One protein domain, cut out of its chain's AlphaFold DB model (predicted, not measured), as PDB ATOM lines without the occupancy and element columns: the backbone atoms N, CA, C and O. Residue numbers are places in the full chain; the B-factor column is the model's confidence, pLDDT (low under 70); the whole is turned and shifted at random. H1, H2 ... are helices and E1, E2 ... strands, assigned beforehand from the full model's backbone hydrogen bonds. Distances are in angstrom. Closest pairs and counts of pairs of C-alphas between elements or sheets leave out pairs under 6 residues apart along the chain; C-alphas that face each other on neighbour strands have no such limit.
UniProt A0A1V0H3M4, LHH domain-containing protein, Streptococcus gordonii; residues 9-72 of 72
ATOM      1  N   ALA A   9      13.418  54.966  20.767       95.31
ATOM      2  CA  ALA A   9      13.981  55.835  21.790       95.31
ATOM      3  C   ALA A   9      15.451  55.438  21.983       95.31
ATOM      4  O   ALA A   9      15.764  54.258  22.140       95.31
ATOM      5  N   ASP A  10      16.370  56.401  21.878       92.38
ATOM      6  CA  ASP A  10      17.823  56.168  21.941       92.38
ATOM      7  C   ASP A  10      18.328  55.079  20.971       92.38
ATOM      8  O   ASP A  10      19.192  54.259  21.289       92.38
ATOM      9  N   GLY A  11      17.746  55.033  19.768       94.75
ATOM     10  CA  GLY A  11      18.083  54.043  18.740       94.75
ATOM     11  C   GLY A  11      17.579  52.623  19.028       94.75
ATOM     12  O   GLY A  11      17.904  51.704  18.275       94.75
ATOM     13  N   LYS A  12      16.776  52.425  20.081       96.56
ATOM     14  CA  LYS A  12      16.170  51.136  20.432       96.56
ATOM     15  C   LYS A  12      14.645  51.198  20.396       96.56
ATOM     16  O   LYS A  12      14.077  52.233  20.729       96.56
ATOM     17  N   PRO A  13      13.965  50.106  20.014       96.12
ATOM     18  CA  PRO A  13      12.513  50.031  20.101       96.12
ATOM     19  C   PRO A  13      12.011  50.298  21.520       96.12
ATOM     20  O   PRO A  13      12.551  49.734  22.472       96.12
ATOM     21  N   VAL A  14      10.956  51.104  21.646       97.25
ATOM     22  CA  VAL A  14      10.161  51.155  22.881       97.25
ATOM     23  C   VAL A  14       9.502  49.791  23.095       97.25
ATOM     24  O   VAL A  14       9.006  49.148  22.164       97.25
ATOM     25  N   GLU A  15       9.546  49.317  24.331       96.94
ATOM     26  CA  GLU A  15       9.041  48.020  24.746       96.94
ATOM     27  C   GLU A  15       7.665  48.179  25.397       96.94
ATOM     28  O   GLU A  15       7.394  49.168  26.070       96.94
ATOM     29  N   LEU A  16       6.792  47.190  25.186       97.19
ATOM     30  CA  LEU A  16       5.558  47.058  25.956       97.19
ATOM     31  C   LEU A  16       5.769  46.017  27.046       97.19
ATOM     32  O   LEU A  16       6.339  44.953  26.779       97.19
ATOM     33  N   HIS A  17       5.283  46.321  28.242       96.50
ATOM     34  CA  HIS A  17       5.364  45.456  29.409       96.50
ATOM     35  C   HIS A  17       3.988  45.332  30.076       96.50
ATOM     36  O   HIS A  17       3.376  46.345  30.403       96.50
ATOM     37  N   HIS A  18       3.511  44.108  30.318       96.31
ATOM     38  CA  HIS A  18       2.306  43.864  31.123       96.31
ATOM     39  C   HIS A  18       2.608  44.085  32.608       96.31
ATOM     40  O   HIS A  18       3.349  43.307  33.209       96.31
ATOM     41  N   ILE A  19       2.011  45.108  33.223       93.38
ATOM     42  CA  ILE A  19       2.222  45.428  34.641       93.38
ATOM     43  C   ILE A  19       1.648  44.300  35.512       93.38
ATOM     44  O   ILE A  19       0.441  44.062  35.542       93.38
ATOM     45  N   GLY A  20       2.517  43.593  36.234       91.06
ATOM     46  CA  GLY A  20       2.141  42.407  37.016       91.06
ATOM     47  C   GLY A  20       2.207  41.087  36.238       91.06
ATOM     48  O   GLY A  20       1.849  40.053  36.788       91.06
ATOM     49  N   GLN A  21       2.698  41.103  34.991       91.00
ATOM     50  CA  GLN A  21       3.006  39.919  34.176       91.00
ATOM     51  C   GLN A  21       1.827  38.958  33.909       91.00
ATOM     52  O   GLN A  21       2.023  37.743  33.824       91.00
ATOM     53  N   ARG A  22       0.608  39.488  33.738       92.62
ATOM     54  CA  ARG A  22      -0.603  38.721  33.386       92.62
ATOM     55  C   ARG A  22      -1.136  39.166  32.027       92.62
ATOM     56  O   ARG A  22      -0.944  40.313  31.640       92.62
ATOM     57  N   GLN A  23      -1.794  38.255  31.314       93.62
ATOM     58  CA  GLN A  23      -2.283  38.483  29.948       93.62
ATOM     59  C   GLN A  23      -3.271  39.658  29.827       93.62
ATOM     60  O   GLN A  23      -3.317  40.305  28.790       93.62
ATOM     61  N   ASP A  24      -4.064  39.903  30.867       92.75
ATOM     62  CA  ASP A  24      -5.117  40.922  30.949       92.75
ATOM     63  C   ASP A  24      -4.684  42.183  31.715       92.75
ATOM     64  O   ASP A  24      -5.482  43.094  31.943       92.75
ATOM     65  N   SER A  25      -3.417  42.246  32.131       94.44
ATOM     66  CA  SER A  25      -2.878  43.401  32.835       94.44
ATOM     67  C   SER A  25      -2.725  44.617  31.914       94.44
ATOM     68  O   SER A  25      -2.442  44.467  30.726       94.44
ATOM     69  N   PRO A  26      -2.785  45.844  32.459       95.56
ATOM     70  CA  PRO A  26      -2.415  47.045  31.720       95.56
ATOM     71  C   PRO A  26      -0.991  46.980  31.154       95.56
ATOM     72  O   PRO A  26      -0.087  46.391  31.757       95.56
ATOM     73  N   LEU A  27      -0.785  47.650  30.021       96.94
ATOM     74  CA  LEU A  27       0.519  47.795  29.382       96.94
ATOM     75  C   LEU A  27       1.217  49.084  29.824       96.94
ATOM     76  O   LEU A  27       0.591  50.137  29.938       96.94
ATOM     77  N   ALA A  28       2.530  49.002  30.005       96.81
ATOM     78  CA  ALA A  28       3.428  50.142  30.109       96.81
ATOM     79  C   ALA A  28       4.308  50.230  28.859       96.81
ATOM     80  O   ALA A  28       4.889  49.224  28.442       96.81
ATOM     81  N   GLU A  29       4.437  51.432  28.298       97.12
ATOM     82  CA  GLU A  29       5.495  51.767  27.344       97.12
ATOM     83  C   GLU A  29       6.776  52.079  28.128       97.12
ATOM     84  O   GLU A  29       6.781  52.964  28.982       97.12
ATOM     85  N   LEU A  30       7.860  51.354  27.857       97.69
ATOM     86  CA  LEU A  30       9.154  51.542  28.511       97.69
ATOM     87  C   LEU A  30      10.252  51.643  27.461       97.69
ATOM     88  O   LEU A  30      10.306  50.852  26.518       97.69
ATOM     89  N   THR A  31      11.195  52.560  27.639       97.81
ATOM     90  CA  THR A  31      12.456  52.458  26.907       97.81
ATOM     91  C   THR A  31      13.202  51.196  27.343       97.81
ATOM     92  O   THR A  31      13.085  50.730  28.480       97.81
ATOM     93  N   PHE A  32      14.046  50.663  26.459       96.81
ATOM     94  CA  PHE A  32      14.902  49.520  26.788       96.81
ATOM     95  C   PHE A  32      15.713  49.746  28.080       96.81
ATOM     96  O   PHE A  32      15.918  48.825  28.873       96.81
ATOM     97  N   ASN A  33      16.205  50.972  28.289       96.62
ATOM     98  CA  ASN A  33      17.012  51.304  29.459       96.62
ATOM     99  C   ASN A  33      16.169  51.324  30.739       96.62
ATOM    100  O   ASN A  33      16.620  50.770  31.737       96.62
ATOM    101  N   GLU A  34      14.960  51.893  30.705       97.69
ATOM    102  CA  GLU A  34      14.032  51.893  31.847       97.69
ATOM    103  C   GLU A  34      13.596  50.482  32.232       97.69
ATOM    104  O   GLU A  34      13.579  50.146  33.416       97.69
ATOM    105  N   HIS A  35      13.279  49.639  31.248       97.00
ATOM    106  CA  HIS A  35      12.889  48.258  31.510       97.00
ATOM    107  C   HIS A  35      14.041  47.475  32.147       97.00
ATOM    108  O   HIS A  35      13.861  46.773  33.142       97.00
ATOM    109  N   LYS A  36      15.256  47.640  31.615       96.12
ATOM    110  CA  LYS A  36      16.439  46.945  32.120       96.12
ATOM    111  C   LYS A  36      16.868  47.428  33.506       96.12
ATOM    112  O   LYS A  36      17.242  46.600  34.333       96.12
ATOM    113  N   SER A  37      16.851  48.735  33.766       96.88
ATOM    114  CA  SER A  37      17.266  49.285  35.063       96.88
ATOM    115  C   SER A  37      16.273  48.955  36.180       96.88
ATOM    116  O   SER A  37      16.692  48.748  37.315       96.88
ATOM    117  N   ASN A  38      14.984  48.827  35.852       96.00
ATOM    118  CA  ASN A  38      13.917  48.498  36.799       96.00
ATOM    119  C   ASN A  38      13.508  47.018  36.781       96.00
ATOM    120  O   ASN A  38      12.452  46.671  37.310       96.00
ATOM    121  N   TYR A  39      14.327  46.135  36.201       94.19
ATOM    122  CA  TYR A  39      13.977  44.731  35.972       94.19
ATOM    123  C   TYR A  39      13.411  44.029  37.218       94.19
ATOM    124  O   TYR A  39      12.379  43.375  37.130       94.19
ATOM    125  N   SER A  40      14.031  44.198  38.391       93.88
ATOM    126  CA  SER A  40      13.585  43.551  39.637       93.88
ATOM    127  C   SER A  40      12.250  44.069  40.182       93.88
ATOM    128  O   SER A  40      11.639  43.399  41.004       93.88
ATOM    129  N   ASN A  41      11.816  45.260  39.764       94.00
ATOM    130  CA  ASN A  41      10.518  45.826  40.142       94.00
ATOM    131  C   ASN A  41       9.420  45.429  39.146       94.00
ATOM    132  O   ASN A  41       8.247  45.390  39.501       94.00
ATOM    133  N   LEU A  42       9.807  45.165  37.896       94.25
ATOM    134  CA  LEU A  42       8.908  44.812  36.797       94.25
ATOM    135  C   LEU A  42       8.702  43.294  36.676       94.25
ATOM    136  O   LEU A  42       7.688  42.838  36.152       94.25
ATOM    137  N   HIS A  43       9.647  42.503  37.182       93.31
ATOM    138  CA  HIS A  43       9.607  41.049  37.145       93.31
ATOM    139  C   HIS A  43       9.694  40.438  38.536       93.31
ATOM    140  O   HIS A  43      10.435  40.895  39.402       93.31
ATOM    141  N   GLU A  44       8.987  39.329  38.709       90.12
ATOM    142  CA  GLU A  44       9.139  38.477  39.881       90.12
ATOM    143  C   GLU A  44      10.528  37.828  39.918       90.12
ATOM    144  O   GLU A  44      11.037  37.323  38.911       90.12
ATOM    145  N   VAL A  45      11.128  37.828  41.109       87.38
ATOM    146  CA  VAL A  45      12.429  37.218  41.389       87.38
ATOM    147  C   VAL A  45      12.274  36.294  42.610       87.38
ATOM    148  O   VAL A  45      11.960  36.791  43.690       87.38
ATOM    149  N   PRO A  46      12.502  34.971  42.478       88.50
ATOM    150  CA  PRO A  46      12.970  34.270  41.281       88.50
ATOM    151  C   PRO A  46      11.913  34.216  40.158       88.50
ATOM    152  O   PRO A  46      10.718  34.277  40.447       88.50
ATOM    153  N   PRO A  47      12.334  34.077  38.883       86.56
ATOM    154  CA  PRO A  47      11.408  34.011  37.757       86.56
ATOM    155  C   PRO A  47      10.421  32.851  37.893       86.56
ATOM    156  O   PRO A  47      10.823  31.708  38.113       86.56
ATOM    157  N   GLN A  48       9.137  33.144  37.703       86.88
ATOM    158  CA  GLN A  48       8.079  32.141  37.615       86.88
ATOM    159  C   GLN A  48       7.769  31.779  36.156       86.88
ATOM    160  O   GLN A  48       8.255  32.402  35.208       86.88
ATOM    161  N   SER A  49       6.940  30.753  35.964       88.56
ATOM    162  CA  SER A  49       6.385  30.439  34.648       88.56
ATOM    163  C   SER A  49       5.598  31.629  34.099       88.56
ATOM    164  O   SER A  49       4.765  32.202  34.799       88.56
ATOM    165  N   SER A  50       5.830  31.959  32.827       88.25
ATOM    166  CA  SER A  50       5.094  33.007  32.113       88.25
ATOM    167  C   SER A  50       3.586  32.770  32.205       88.25
ATOM    168  O   SER A  50       3.109  31.745  31.729       88.25
ATOM    169  N   GLN A  51       2.842  33.733  32.752       91.75
ATOM    170  CA  GLN A  51       1.371  33.745  32.706       91.75
ATOM    171  C   GLN A  51       0.825  34.466  31.462       91.75
ATOM    172  O   GLN A  51      -0.375  34.692  31.339       91.75
ATOM    173  N   ILE A  52       1.720  34.838  30.546       94.25
ATOM    174  CA  ILE A  52       1.415  35.503  29.280       94.25
ATOM    175  C   ILE A  52       1.585  34.492  28.151       94.25
ATOM    176  O   ILE A  52       2.635  33.837  28.054       94.25
ATOM    177  N   ASP A  53       0.595  34.424  27.267       95.81
ATOM    178  CA  ASP A  53       0.730  33.769  25.975       95.81
ATOM    179  C   ASP A  53       1.579  34.659  25.059       95.81
ATOM    180  O   ASP A  53       1.213  35.768  24.664       95.81
ATOM    181  N   ARG A  54       2.777  34.176  24.718       93.06
ATOM    182  CA  ARG A  54       3.742  34.949  23.923       93.06
ATOM    183  C   ARG A  54       3.302  35.142  22.471       93.06
ATOM    184  O   ARG A  54       3.808  36.053  21.818       93.06
ATOM    185  N   GLY A  55       2.436  34.278  21.949       96.12
ATOM    186  CA  GLY A  55       1.861  34.398  20.614       96.12
ATOM    187  C   GLY A  55       0.810  35.499  20.570       96.12
ATOM    188  O   GLY A  55       0.907  36.388  19.724       96.12
ATOM    189  N   GLU A  56      -0.127  35.484  21.517       96.31
ATOM    190  CA  GLU A  56      -1.141  36.535  21.661       96.31
ATOM    191  C   GLU A  56      -0.499  37.890  21.959       96.31
ATOM    192  O   GLU A  56      -0.778  38.866  21.265       96.31
ATOM    193  N   PHE A  57       0.483  37.946  22.863       96.19
ATOM    194  CA  PHE A  57       1.156  39.208  23.173       96.19
ATOM    195  C   PHE A  57       1.876  39.835  21.965       96.19
ATOM    196  O   PHE A  57       1.975  41.054  21.844       96.19
ATOM    197  N   ARG A  58       2.380  39.030  21.018       95.06
ATOM    198  CA  ARG A  58       2.966  39.573  19.777       95.06
ATOM    199  C   ARG A  58       1.919  40.253  18.899       95.06
ATOM    200  O   ARG A  58       2.242  41.275  18.295       95.06
ATOM    201  N   LYS A  59       0.708  39.693  18.821       96.06
ATOM    202  CA  LYS A  59      -0.411  40.289  18.077       96.06
ATOM    203  C   LYS A  59      -0.869  41.574  18.763       96.06
ATOM    204  O   LYS A  59      -0.920  42.608  18.107       96.06
ATOM    205  N   GLU A  60      -1.065  41.517  20.080       96.75
ATOM    206  CA  GLU A  60      -1.442  42.661  20.919       96.75
ATOM    207  C   GLU A  60      -0.457  43.825  20.757       96.75
ATOM    208  O   GLU A  60      -0.864  44.950  20.490       96.75
ATOM    209  N   LYS A  61       0.856  43.558  20.806       95.94
ATOM    210  CA  LYS A  61       1.883  44.581  20.558       95.94
ATOM    211  C   LYS A  61       1.742  45.248  19.194       95.94
ATOM    212  O   LYS A  61       1.892  46.463  19.095       95.94
ATOM    213  N   ALA A  62       1.537  44.463  18.138       95.19
ATOM    214  CA  ALA A  62       1.431  45.003  16.788       95.19
ATOM    215  C   ALA A  62       0.178  45.878  16.643       95.19
ATOM    216  O   ALA A  62       0.250  46.967  16.077       95.19
ATOM    217  N   GLU A  63      -0.949  45.433  17.195       96.00
ATOM    218  CA  GLU A  63      -2.193  46.199  17.196       96.00
ATOM    219  C   GLU A  63      -2.074  47.483  18.023       96.00
ATOM    220  O   GLU A  63      -2.394  48.558  17.514       96.00
ATOM    221  N   TYR A  64      -1.523  47.393  19.238       95.88
ATOM    222  CA  TYR A  64      -1.265  48.541  20.108       95.88
ATOM    223  C   TYR A  64      -0.477  49.627  19.378       95.88
ATOM    224  O   TYR A  64      -0.907  50.778  19.312       95.88
ATOM    225  N   TRP A  65       0.655  49.267  18.766       95.44
ATOM    226  CA  TRP A  65       1.488  50.247  18.071       95.44
ATOM    227  C   TRP A  65       0.849  50.788  16.798       95.44
ATOM    228  O   TRP A  65       1.136  51.929  16.440       95.44
ATOM    229  N   ARG A  66      -0.010  50.015  16.120       94.56
ATOM    230  CA  ARG A  66      -0.793  50.537  14.998       94.56
ATOM    231  C   ARG A  66      -1.736  51.635  15.483       94.56
ATOM    232  O   ARG A  66      -1.644  52.742  14.967       94.56
ATOM    233  N   MET A  67      -2.548  51.348  16.503       93.88
ATOM    234  CA  MET A  67      -3.499  52.309  17.081       93.88
ATOM    235  C   MET A  67      -2.788  53.554  17.615       93.88
ATOM    236  O   MET A  67      -3.165  54.673  17.289       93.88
ATOM    237  N   ARG A  68      -1.679  53.374  18.344       93.06
ATOM    238  CA  ARG A  68      -0.873  54.485  18.866       93.06
ATOM    239  C   ARG A  68      -0.367  55.424  17.767       93.06
ATOM    240  O   ARG A  68      -0.198  56.610  18.004       93.06
ATOM    241  N   GLY A  69      -0.116  54.892  16.570       89.75
ATOM    242  CA  GLY A  69       0.282  55.681  15.407       89.75
ATOM    243  C   GLY A  69      -0.852  56.437  14.725       89.75
ATOM    244  O   GLY A  69      -0.555  57.358  13.978       89.75
ATOM    245  N   GLU A  70      -2.103  56.030  14.937       89.31
ATOM    246  CA  GLU A  70      -3.299  56.715  14.426       89.31
ATOM    247  C   GLU A  70      -3.744  57.853  15.361       89.31
ATOM    248  O   GLU A  70      -4.395  58.792  14.917       89.31
ATOM    249  N   GLU A  71      -3.379  57.782  16.647       82.44
ATOM    250  CA  GLU A  71      -3.646  58.820  17.656       82.44
ATOM    251  C   GLU A  71      -2.650  59.999  17.642       82.44
ATOM    252  O   GLU A  71      -2.845  60.964  18.388       82.44
ATOM    253  N   LEU A  72      -1.579  59.919  16.844       61.97
ATOM    254  CA  LEU A  72      -0.543  60.952  16.689       61.97
ATOM    255  C   LEU A  72      -0.767  61.792  15.429       61.97
ATOM    256  O   LEU A  72      -0.571  63.025  15.526       61.97
TER     257      LEU A  72
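AT A GLANCE: This is residues 9 to 72 of the 72 residues of the protein "LHH domain-containing protein" of Streptococcus gordonii (UniProt A0A1V0H3M4). A small hairpin of two strands, E1 and E2, makes the middle of the domain, and one long helix, H3, runs past it on one side with residues 57 to 65 near the strands, chiefly E1. Two short helices, H1 and H2, follow each other on the side away from H3; the long link of residues 43 to 53 loops from H2 round to the beginning of H3, and residues 66 to 72, of which 66 to 70 belong to H3, stick out. The printed part has 64 residues with three named helices and two named strands, in the order E1, E2, H1, H2, H3; the sheet is E1 - E2, antiparallel, and the class is mixed, helices and strands. It is only just compact, close to loose, with a radius of gyration of the C-alphas of 12.5 A, and its C-alphas span 38 by 27 by 16 A.

HOW THE PARTS SIT: The sheet has E1, residues 15 to 18, and E2, residues 27 to 30, a hairpin with 147 degrees between the strand directions. N 15 and O 30 are within hydrogen-bond range at 2.8 A, and so are N 28 and O 17, at 2.8 A. H3, residues 54 to 70, comes nearest to E1 at Leu 16 and Lys 61, their closest C-alphas, 7.0 A apart. H3 is apart from E2. H1, residues 32 to 37, comes nearest to E1 with the C-alphas of Phe 32 and Glu 15, 6.4 A apart. H2, residues 39 to 42, is close to H1 but not clearly touching it, the closest C-alphas being those of His 35 and Leu 42, 7.5 A apart. H2 is apart from E1, but only just, at 8.2 A. H1 and H3 are apart, and so are H2 and H3. In H1 and H3 every O i to N i+4 pair is within hydrogen-bond range; H2, with 4 residues, is too short for such a pair, and its one O i to N i+3 pair is within range.

IN THESE COORDINATES: E1 begins at C-alpha 15, (9.041, 48.020, 24.746), and is 10.2 A long from first to last C-alpha; E2 is 9.5 A long. H1 measures 8.6 A and H2 5.1 A. H3 runs 24.8 A, from C-alpha 54 at (3.742, 34.949, 23.923) to C-alpha 70 at (-3.299, 56.715, 14.426).

THE WHOLE: The two C-alphas farthest apart are those of Pro 46 and Leu 72, at 38.7 A. The printed part runs from residue 9 to residue 72, the chain's last, and has no cut. The link from H2 to H3, 11 residues, is long; that from E1 to E2 is short, and those from E2 to H1 and from H1 to H2 are tight. The mean pLDDT of the printed part is 93.6, and one residue, Leu 72, is under 70.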